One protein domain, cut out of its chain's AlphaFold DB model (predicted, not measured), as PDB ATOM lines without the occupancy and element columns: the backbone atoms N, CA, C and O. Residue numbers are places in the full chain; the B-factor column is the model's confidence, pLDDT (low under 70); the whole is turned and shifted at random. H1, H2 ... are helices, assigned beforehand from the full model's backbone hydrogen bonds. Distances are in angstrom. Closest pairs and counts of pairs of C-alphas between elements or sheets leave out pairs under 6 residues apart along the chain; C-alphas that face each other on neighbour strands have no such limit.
ATOM      1  N   VAL A  14     -25.054  57.426 -25.798       84.25
ATOM      2  CA  VAL A  14     -26.404  57.148 -26.296       84.25
ATOM      3  C   VAL A  14     -27.371  57.285 -25.122       84.25
ATOM      4  O   VAL A  14     -27.058  56.856 -24.013       84.25
ATOM      5  N   SER A  15     -28.525  57.921 -25.338       92.38
ATOM      6  CA  SER A  15     -29.522  58.051 -24.273       92.38
ATOM      7  C   SER A  15     -30.150  56.694 -23.965       92.38
ATOM      8  O   SER A  15     -30.394  55.917 -24.887       92.38
ATOM      9  N   GLU A  16     -30.477  56.439 -22.697       93.12
ATOM     10  CA  GLU A  16     -31.138  55.193 -22.280       93.12
ATOM     11  C   GLU A  16     -32.421  54.934 -23.085       93.12
ATOM     12  O   GLU A  16     -32.655  53.834 -23.572       93.12
ATOM     13  N   ASN A  17     -33.201  55.989 -23.347       94.44
ATOM     14  CA  ASN A  17     -34.411  55.910 -24.167       94.44
ATOM     15  C   ASN A  17     -34.131  55.474 -25.613       94.44
ATOM     16  O   ASN A  17     -34.964  54.813 -26.229       94.44
ATOM     17  N   THR A  18     -32.996  55.877 -26.185       94.12
ATOM     18  CA  THR A  18     -32.591  55.446 -27.531       94.12
ATOM     19  C   THR A  18     -32.179  53.981 -27.505       94.12
ATOM     20  O   THR A  18     -32.689  53.210 -28.308       94.12
ATOM     21  N   LEU A  19     -31.342  53.583 -26.543       94.12
ATOM     22  CA  LEU A  19     -30.901  52.195 -26.405       94.12
ATOM     23  C   LEU A  19     -32.089  51.246 -26.193       94.12
ATOM     24  O   LEU A  19     -32.190  50.221 -26.861       94.12
ATOM     25  N   GLN A  20     -33.030  51.621 -25.326       94.94
ATOM     26  CA  GLN A  20     -34.246  50.848 -25.085       94.94
ATOM     27  C   GLN A  20     -35.100  50.707 -26.352       94.94
ATOM     28  O   GLN A  20     -35.642  49.635 -26.622       94.94
ATOM     29  N   ARG A  21     -35.214  51.771 -27.156       94.00
ATOM     30  CA  ARG A  21     -35.918  51.710 -28.445       94.00
ATOM     31  C   ARG A  21     -35.216  50.778 -29.427       94.00
ATOM     32  O   ARG A  21     -35.901  49.965 -30.038       94.00
ATOM     33  N   ASP A  22     -33.895  50.856 -29.539       95.38
ATOM     34  CA  ASP A  22     -33.118  50.007 -30.448       95.38
ATOM     35  C   ASP A  22     -33.242  48.524 -30.069       95.38
ATOM     36  O   ASP A  22     -33.467  47.682 -30.939       95.38
ATOM     37  N   VAL A  23     -33.192  48.202 -28.771       94.25
ATOM     38  CA  VAL A  23     -33.423  46.837 -28.269       94.25
ATOM     39  C   VAL A  23     -34.840  46.360 -28.600       94.25
ATOM     40  O   VAL A  23     -35.005  45.255 -29.110       94.25
ATOM     41  N   ASN A  24     -35.864  47.192 -28.389       92.19
ATOM     42  CA  ASN A  24     -37.246  46.830 -28.719       92.19
ATOM     43  C   ASN A  24     -37.444  46.572 -30.221       92.19
ATOM     44  O   ASN A  24     -38.162  45.643 -30.595       92.19
ATOM     45  N   VAL A  25     -36.809  47.373 -31.083       93.88
ATOM     46  CA  VAL A  25     -36.829  47.161 -32.539       93.88
ATOM     47  C   VAL A  25     -36.120  45.857 -32.895       93.88
ATOM     48  O   VAL A  25     -36.661  45.068 -33.668       93.88
ATOM     49  N   PHE A  26     -34.953  45.593 -32.305       94.81
ATOM     50  CA  PHE A  26     -34.203  44.357 -32.527       94.81
ATOM     51  C   PHE A  26     -35.026  43.112 -32.170       94.81
ATOM     52  O   PHE A  26     -35.124  42.198 -32.985       94.81
ATOM     53  N   ILE A  27     -35.683  43.102 -31.008       93.81
ATOM     54  CA  ILE A  27     -36.543  41.987 -30.590       93.81
ATOM     55  C   ILE A  27     -37.719  41.796 -31.554       93.81
ATOM     56  O   ILE A  27     -37.901  40.695 -32.062       93.81
ATOM     57  N   ARG A  28     -38.468  42.857 -31.886       90.88
ATOM     58  CA  ARG A  28     -39.608  42.779 -32.828       90.88
ATOM     59  C   ARG A  28     -39.219  42.353 -34.247       90.88
ATOM     60  O   ARG A  28     -40.071  41.925 -35.014       90.88
ATOM     61  N   THR A  29     -37.949  42.512 -34.612       94.44
ATOM     62  CA  THR A  29     -37.441  42.108 -35.929       94.44
ATOM     63  C   THR A  29     -37.257  40.592 -36.027       94.44
ATOM     64  O   THR A  29     -37.433  40.034 -37.104       94.44
ATOM     65  N   TYR A  30     -36.902  39.923 -34.924       94.44
ATOM     66  CA  TYR A  30     -36.459  38.522 -34.945       94.44
ATOM     67  C   TYR A  30     -37.250  37.574 -34.039       94.44
ATOM     68  O   TYR A  30     -37.029  36.368 -34.124       94.44
ATOM     69  N   CYS A  31     -38.124  38.088 -33.173       92.50
ATOM     70  CA  CYS A  31     -38.960  37.301 -32.274       92.50
ATOM     71  C   CYS A  31     -40.428  37.419 -32.689       92.50
ATOM     72  O   CYS A  31     -40.945  38.529 -32.827       92.50
ATOM     73  N   GLN A  32     -41.092  36.273 -32.846       88.00
ATOM     74  CA  GLN A  32     -42.528  36.192 -33.112       88.00
ATOM     75  C   GLN A  32     -43.313  36.868 -31.984       88.00
ATOM     76  O   GLN A  32     -43.020  36.647 -30.806       88.00
ATOM     77  N   SER A  33     -44.321  37.669 -32.333       80.19
ATOM     78  CA  SER A  33     -45.209  38.251 -31.330       80.19
ATOM     79  C   SER A  33     -46.121  37.188 -30.702       80.19
ATOM     80  O   SER A  33     -46.590  36.254 -31.360       80.19
ATOM     81  N   ARG A  34     -46.389  37.317 -29.396       73.00
ATOM     82  CA  ARG A  34     -47.399  36.500 -28.712       73.00
ATOM     83  C   ARG A  34     -48.788  36.918 -29.198       73.00
ATOM     84  O   ARG A  34     -49.364  37.870 -28.676       73.00
ATOM     85  N   ASN A  35     -49.347  36.192 -30.162       61.50
ATOM     86  CA  ASN A  35     -50.746  36.363 -30.539       61.50
ATOM     87  C   ASN A  35     -51.643  35.827 -29.416       61.50
ATOM     88  O   ASN A  35     -51.723  34.621 -29.182       61.50
ATOM     89  N   THR A  36     -52.322  36.722 -28.698       54.28
ATOM     90  CA  THR A  36     -53.439  36.326 -27.838       54.28
ATOM     91  C   THR A  36     -54.575  35.845 -28.733       54.28
ATOM     92  O   THR A  36     -54.917  36.527 -29.695       54.28
ATOM     93  N   ALA A  37     -55.147  34.683 -28.414       52.66
ATOM     94  CA  ALA A  37     -56.040  33.875 -29.254       52.66
ATOM     95  C   ALA A  37     -57.312  34.556 -29.825       52.66
ATOM     96  O   ALA A  37     -58.061  33.905 -30.545       52.66
ATOM     97  N   ASP A  38     -57.550  35.840 -29.546       48.44
ATOM     98  CA  ASP A  38     -58.741  36.596 -29.956       48.44
ATOM     99  C   ASP A  38     -58.531  37.526 -31.161       48.44
ATOM    100  O   ASP A  38     -59.486  38.155 -31.619       48.44
ATOM    101  N   VAL A  39     -57.318  37.624 -31.712       50.28
ATOM    102  CA  VAL A  39     -57.058  38.495 -32.866       50.28
ATOM    103  C   VAL A  39     -56.553  37.656 -34.034       50.28
ATOM    104  O   VAL A  39     -55.365  37.381 -34.171       50.28
ATOM    105  N   VAL A  40     -57.490  37.243 -34.892       48.06
ATOM    106  CA  VAL A  40     -57.212  36.792 -36.264       48.06
ATOM    107  C   VAL A  40     -56.909  38.035 -37.108       48.06
ATOM    108  O   VAL A  40     -57.665  38.395 -38.004       48.06
ATOM    109  N   GLU A  41     -55.840  38.751 -36.774       46.91
ATOM    110  CA  GLU A  41     -55.222  39.693 -37.703       46.91
ATOM    111  C   GLU A  41     -53.957  39.035 -38.235       46.91
ATOM    112  O   GLU A  41     -53.222  38.374 -37.498       46.91
ATOM    113  N   GLU A  42     -53.740  39.176 -39.542       52.19
ATOM    114  CA  GLU A  42     -52.454  38.917 -40.179       52.19
ATOM    115  C   GLU A  42     -51.361  39.516 -39.290       52.19
ATOM    116  O   GLU A  42     -51.344  40.725 -39.062       52.19
ATOM    117  N   SER A  43     -50.503  38.675 -38.706       59.31
ATOM    118  CA  SER A  43     -49.477  39.190 -37.808       59.31
ATOM    119  C   SER A  43     -48.600  40.171 -38.585       59.31
ATOM    120  O   SER A  43     -47.943  39.779 -39.548       59.31
ATOM    121  N   PHE A  44     -48.566  41.440 -38.170       73.56
ATOM    122  CA  PHE A  44     -47.691  42.480 -38.732       73.56
ATOM    123  C   PHE A  44     -46.227  42.307 -38.291       73.56
ATOM    124  O   PHE A  44     -45.483  43.283 -38.150       73.56
ATOM    125  N   ASP A  45     -45.818  41.069 -38.022       84.44
ATOM    126  CA  ASP A  45     -44.456  40.745 -37.647       84.44
ATOM    127  C   ASP A  45     -43.505  40.998 -38.817       84.44
ATOM    128  O   ASP A  45     -43.861  40.957 -39.998       84.44
ATOM    129  N   CYS A  46     -42.252  41.289 -38.480       90.56
ATOM    130  CA  CYS A  46     -41.216  41.415 -39.487       90.56
ATOM    131  C   CYS A  46     -41.026  40.063 -40.202       90.56
ATOM    132  O   CYS A  46     -40.901  39.048 -39.517       90.56
ATOM    133  N   PRO A  47     -40.875  40.023 -41.541       92.31
ATOM    134  CA  PRO A  47     -40.585  38.777 -42.257       92.31
ATOM    135  C   PRO A  47     -39.337  38.038 -41.745       92.31
ATOM    136  O   PRO A  47     -39.213  36.828 -41.899       92.31
ATOM    137  N   LEU A  48     -38.401  38.752 -41.105       93.62
ATOM    138  CA  LEU A  48     -37.180  38.169 -40.538       93.62
ATOM    139  C   LEU A  48     -37.424  37.298 -39.299       93.62
ATOM    140  O   LEU A  48     -36.513  36.583 -38.880       93.62
ATOM    141  N   VAL A  49     -38.637  37.299 -38.746       93.00
ATOM    142  CA  VAL A  49     -39.040  36.367 -37.689       93.00
ATOM    143  C   VAL A  49     -38.952  34.911 -38.161       93.00
ATOM    144  O   VAL A  49     -38.570  34.041 -37.378       93.00
ATOM    145  N   GLU A  50     -39.173  34.634 -39.451       91.06
ATOM    146  CA  GLU A  50     -39.056  33.282 -40.025       91.06
ATOM    147  C   GLU A  50     -37.633  32.699 -39.942       91.06
ATOM    148  O   GLU A  50     -37.438  31.487 -40.053       91.06
ATOM    149  N   LEU A  51     -36.616  33.535 -39.699       93.38
ATOM    150  CA  LEU A  51     -35.247  33.070 -39.457       93.38
ATOM    151  C   LEU A  51     -35.086  32.371 -38.099       93.38
ATOM    152  O   LEU A  51     -34.067  31.712 -37.880       93.38
ATOM    153  N   ASN A  52     -36.056  32.536 -37.189       91.44
ATOM    154  CA  ASN A  52     -36.075  31.955 -35.849       91.44
ATOM    155  C   ASN A  52     -34.720  32.121 -35.134       91.44
ATOM    156  O   ASN A  52     -34.048  31.153 -34.763       91.44
ATOM    157  N   LEU A  53     -34.251  33.372 -35.046       94.19
ATOM    158  CA  LEU A  53     -32.985  33.714 -34.385       94.19
ATOM    159  C   LEU A  53     -33.175  34.021 -32.900       94.19
ATOM    160  O   LEU A  53     -32.233  33.838 -32.125       94.19
ATOM    161  N   ILE A  54     -34.363  34.492 -32.517       94.81
ATOM    162  CA  ILE A  54     -34.724  34.828 -31.142       94.81
ATOM    163  C   ILE A  54     -36.085  34.216 -30.831       94.81
ATOM    164  O   ILE A  54     -37.006  34.316 -31.635       94.81
ATOM    165  N   SER A  55     -36.214  33.625 -29.649       91.44
ATOM    166  CA  SER A  55     -37.488  33.147 -29.118       91.44
ATOM    167  C   SER A  55     -37.737  33.703 -27.725       91.44
ATOM    168  O   SER A  55     -36.802  33.950 -26.966       91.44
ATOM    169  N   GLU A  56     -39.006  33.823 -27.364       90.62
ATOM    170  CA  GLU A  56     -39.439  34.069 -25.994       90.62
ATOM    171  C   GLU A  56     -39.931  32.737 -25.398       90.62
ATOM    172  O   GLU A  56     -40.862  32.139 -25.953       90.62
ATOM    173  N   PRO A  57     -39.322  32.224 -24.313       84.94
ATOM    174  CA  PRO A  57     -39.810  31.026 -23.639       84.94
ATOM    175  C   PRO A  57     -41.240  31.207 -23.102       84.94
ATOM    176  O   PRO A  57     -41.749  32.321 -22.941       84.94
ATOM    177  N   LEU A  58     -41.926  30.096 -22.825       81.38
ATOM    178  CA  LEU A  58     -43.339  30.116 -22.419       81.38
ATOM    179  C   LEU A  58     -43.566  30.809 -21.067       81.38
ATOM    180  O   LEU A  58     -44.589  31.474 -20.890       81.38
ATOM    181  N   ASP A  59     -42.610  30.700 -20.146       82.56
ATOM    182  CA  ASP A  59     -42.637  31.374 -18.842       82.56
ATOM    183  C   ASP A  59     -42.548  32.909 -18.943       82.56
ATOM    184  O   ASP A  59     -42.946  33.606 -18.010       82.56
ATOM    185  N   GLY A  60     -42.129  33.443 -20.097       74.94
ATOM    186  CA  GLY A  60     -41.967  34.876 -20.332       74.94
ATOM    187  C   GLY A  60     -40.748  35.480 -19.634       74.94
ATOM    188  O   GLY A  60     -40.653  36.704 -19.538       74.94
ATOM    189  N   GLU A  61     -39.807  34.665 -19.146       79.50
ATOM    190  CA  GLU A  61     -38.604  35.131 -18.443       79.50
ATOM    191  C   GLU A  61     -37.476  35.538 -19.411       79.50
ATOM    192  O   GLU A  61     -36.317  35.149 -19.278       79.50
ATOM    193  N   GLY A  62     -37.802  36.391 -20.387       88.19
ATOM    194  CA  GLY A  62     -36.834  37.019 -21.288       88.19
ATOM    195  C   GLY A  62     -36.762  36.397 -22.682       88.19
ATOM    196  O   GLY A  62     -37.724  35.823 -23.178       88.19
ATOM    197  N   TYR A  63     -35.620  36.580 -23.349       93.00
ATOM    198  CA  TYR A  63     -35.415  36.178 -24.742       93.00
ATOM    199  C   TYR A  63     -34.179  35.300 -24.880       93.00
ATOM    200  O   TYR A  63     -33.130  35.585 -24.298       93.00
ATOM    201  N   GLU A  64     -34.278  34.283 -25.725       93.19
ATOM    202  CA  GLU A  64     -33.208  33.336 -26.001       93.19
ATOM    203  C   GLU A  64     -32.751  33.430 -27.452       93.19
ATOM    204  O   GLU A  64     -33.556  33.533 -28.376       93.19
ATOM    205  N   ILE A  65     -31.435  33.364 -27.660       94.25
ATOM    206  CA  ILE A  65     -30.862  33.242 -28.999       94.25
ATOM    207  C   ILE A  65     -30.887  31.773 -29.394       94.25
ATOM    208  O   ILE A  65     -30.206  30.948 -28.786       94.25
ATOM    209  N   GLN A  66     -31.590  31.478 -30.477       94.75
ATOM    210  CA  GLN A  66     -31.686  30.136 -31.026       94.75
ATOM    211  C   GLN A  66     -30.369  29.765 -31.714       94.75
ATOM    212  O   GLN A  66     -30.072  30.257 -32.808       94.75
TER     213      GLN A  66
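What this domain is: This is residues 14 to 66 of the 162 residues of the protein "DUF4007 family protein" of Candidatus Poribacteria bacterium (UniProt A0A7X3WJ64). With little regular structure, the model is one long helix, H1, whose far end meets a short helix, H2, among long loops. Residues 14 to 25 stick out as an arm and residues 36 to 42 as a free loop, while residues 52 to 66 fold back on themselves. The 53 printed residues hold two named helices, H1 then H2, and no named strand; the class is all helix, with 20 residues in named elements. The whole is loose, radius of gyration of the C-alphas 12.4 A, spanning 38 by 21 by 21 A.

How they stand to each other: Look at H1, residues 16 to 30: its residues 29 to 30 alone touch H2, residues 47 to 51, the closest C-alphas, of Tyr 30 and Val 49, being 4.3 A apart. Every O i to N i+4 pair in H1 is within hydrogen-bond range; in H2 0 of 1 is, but 2 of 2 O i to N i+3 pairs are. Farther on, residues 54 to 55 pair antiparallel with residues 64 to 65.

Where its parts are: Find C-alpha 16 at (-31.138, 55.193, -22.280); H1 runs 21.6 A to C-alpha 30. H2 ends at C-alpha 51, (-35.247, 33.070, -39.457).

The domain as a whole: The C-alphas of Val 14 and Asp 38 are the two farthest apart, 38.5 A. The printed part has no cut; the link from H1 to H2 is long, 16 residues, and in it residues 35 to 43 have pLDDT under 70.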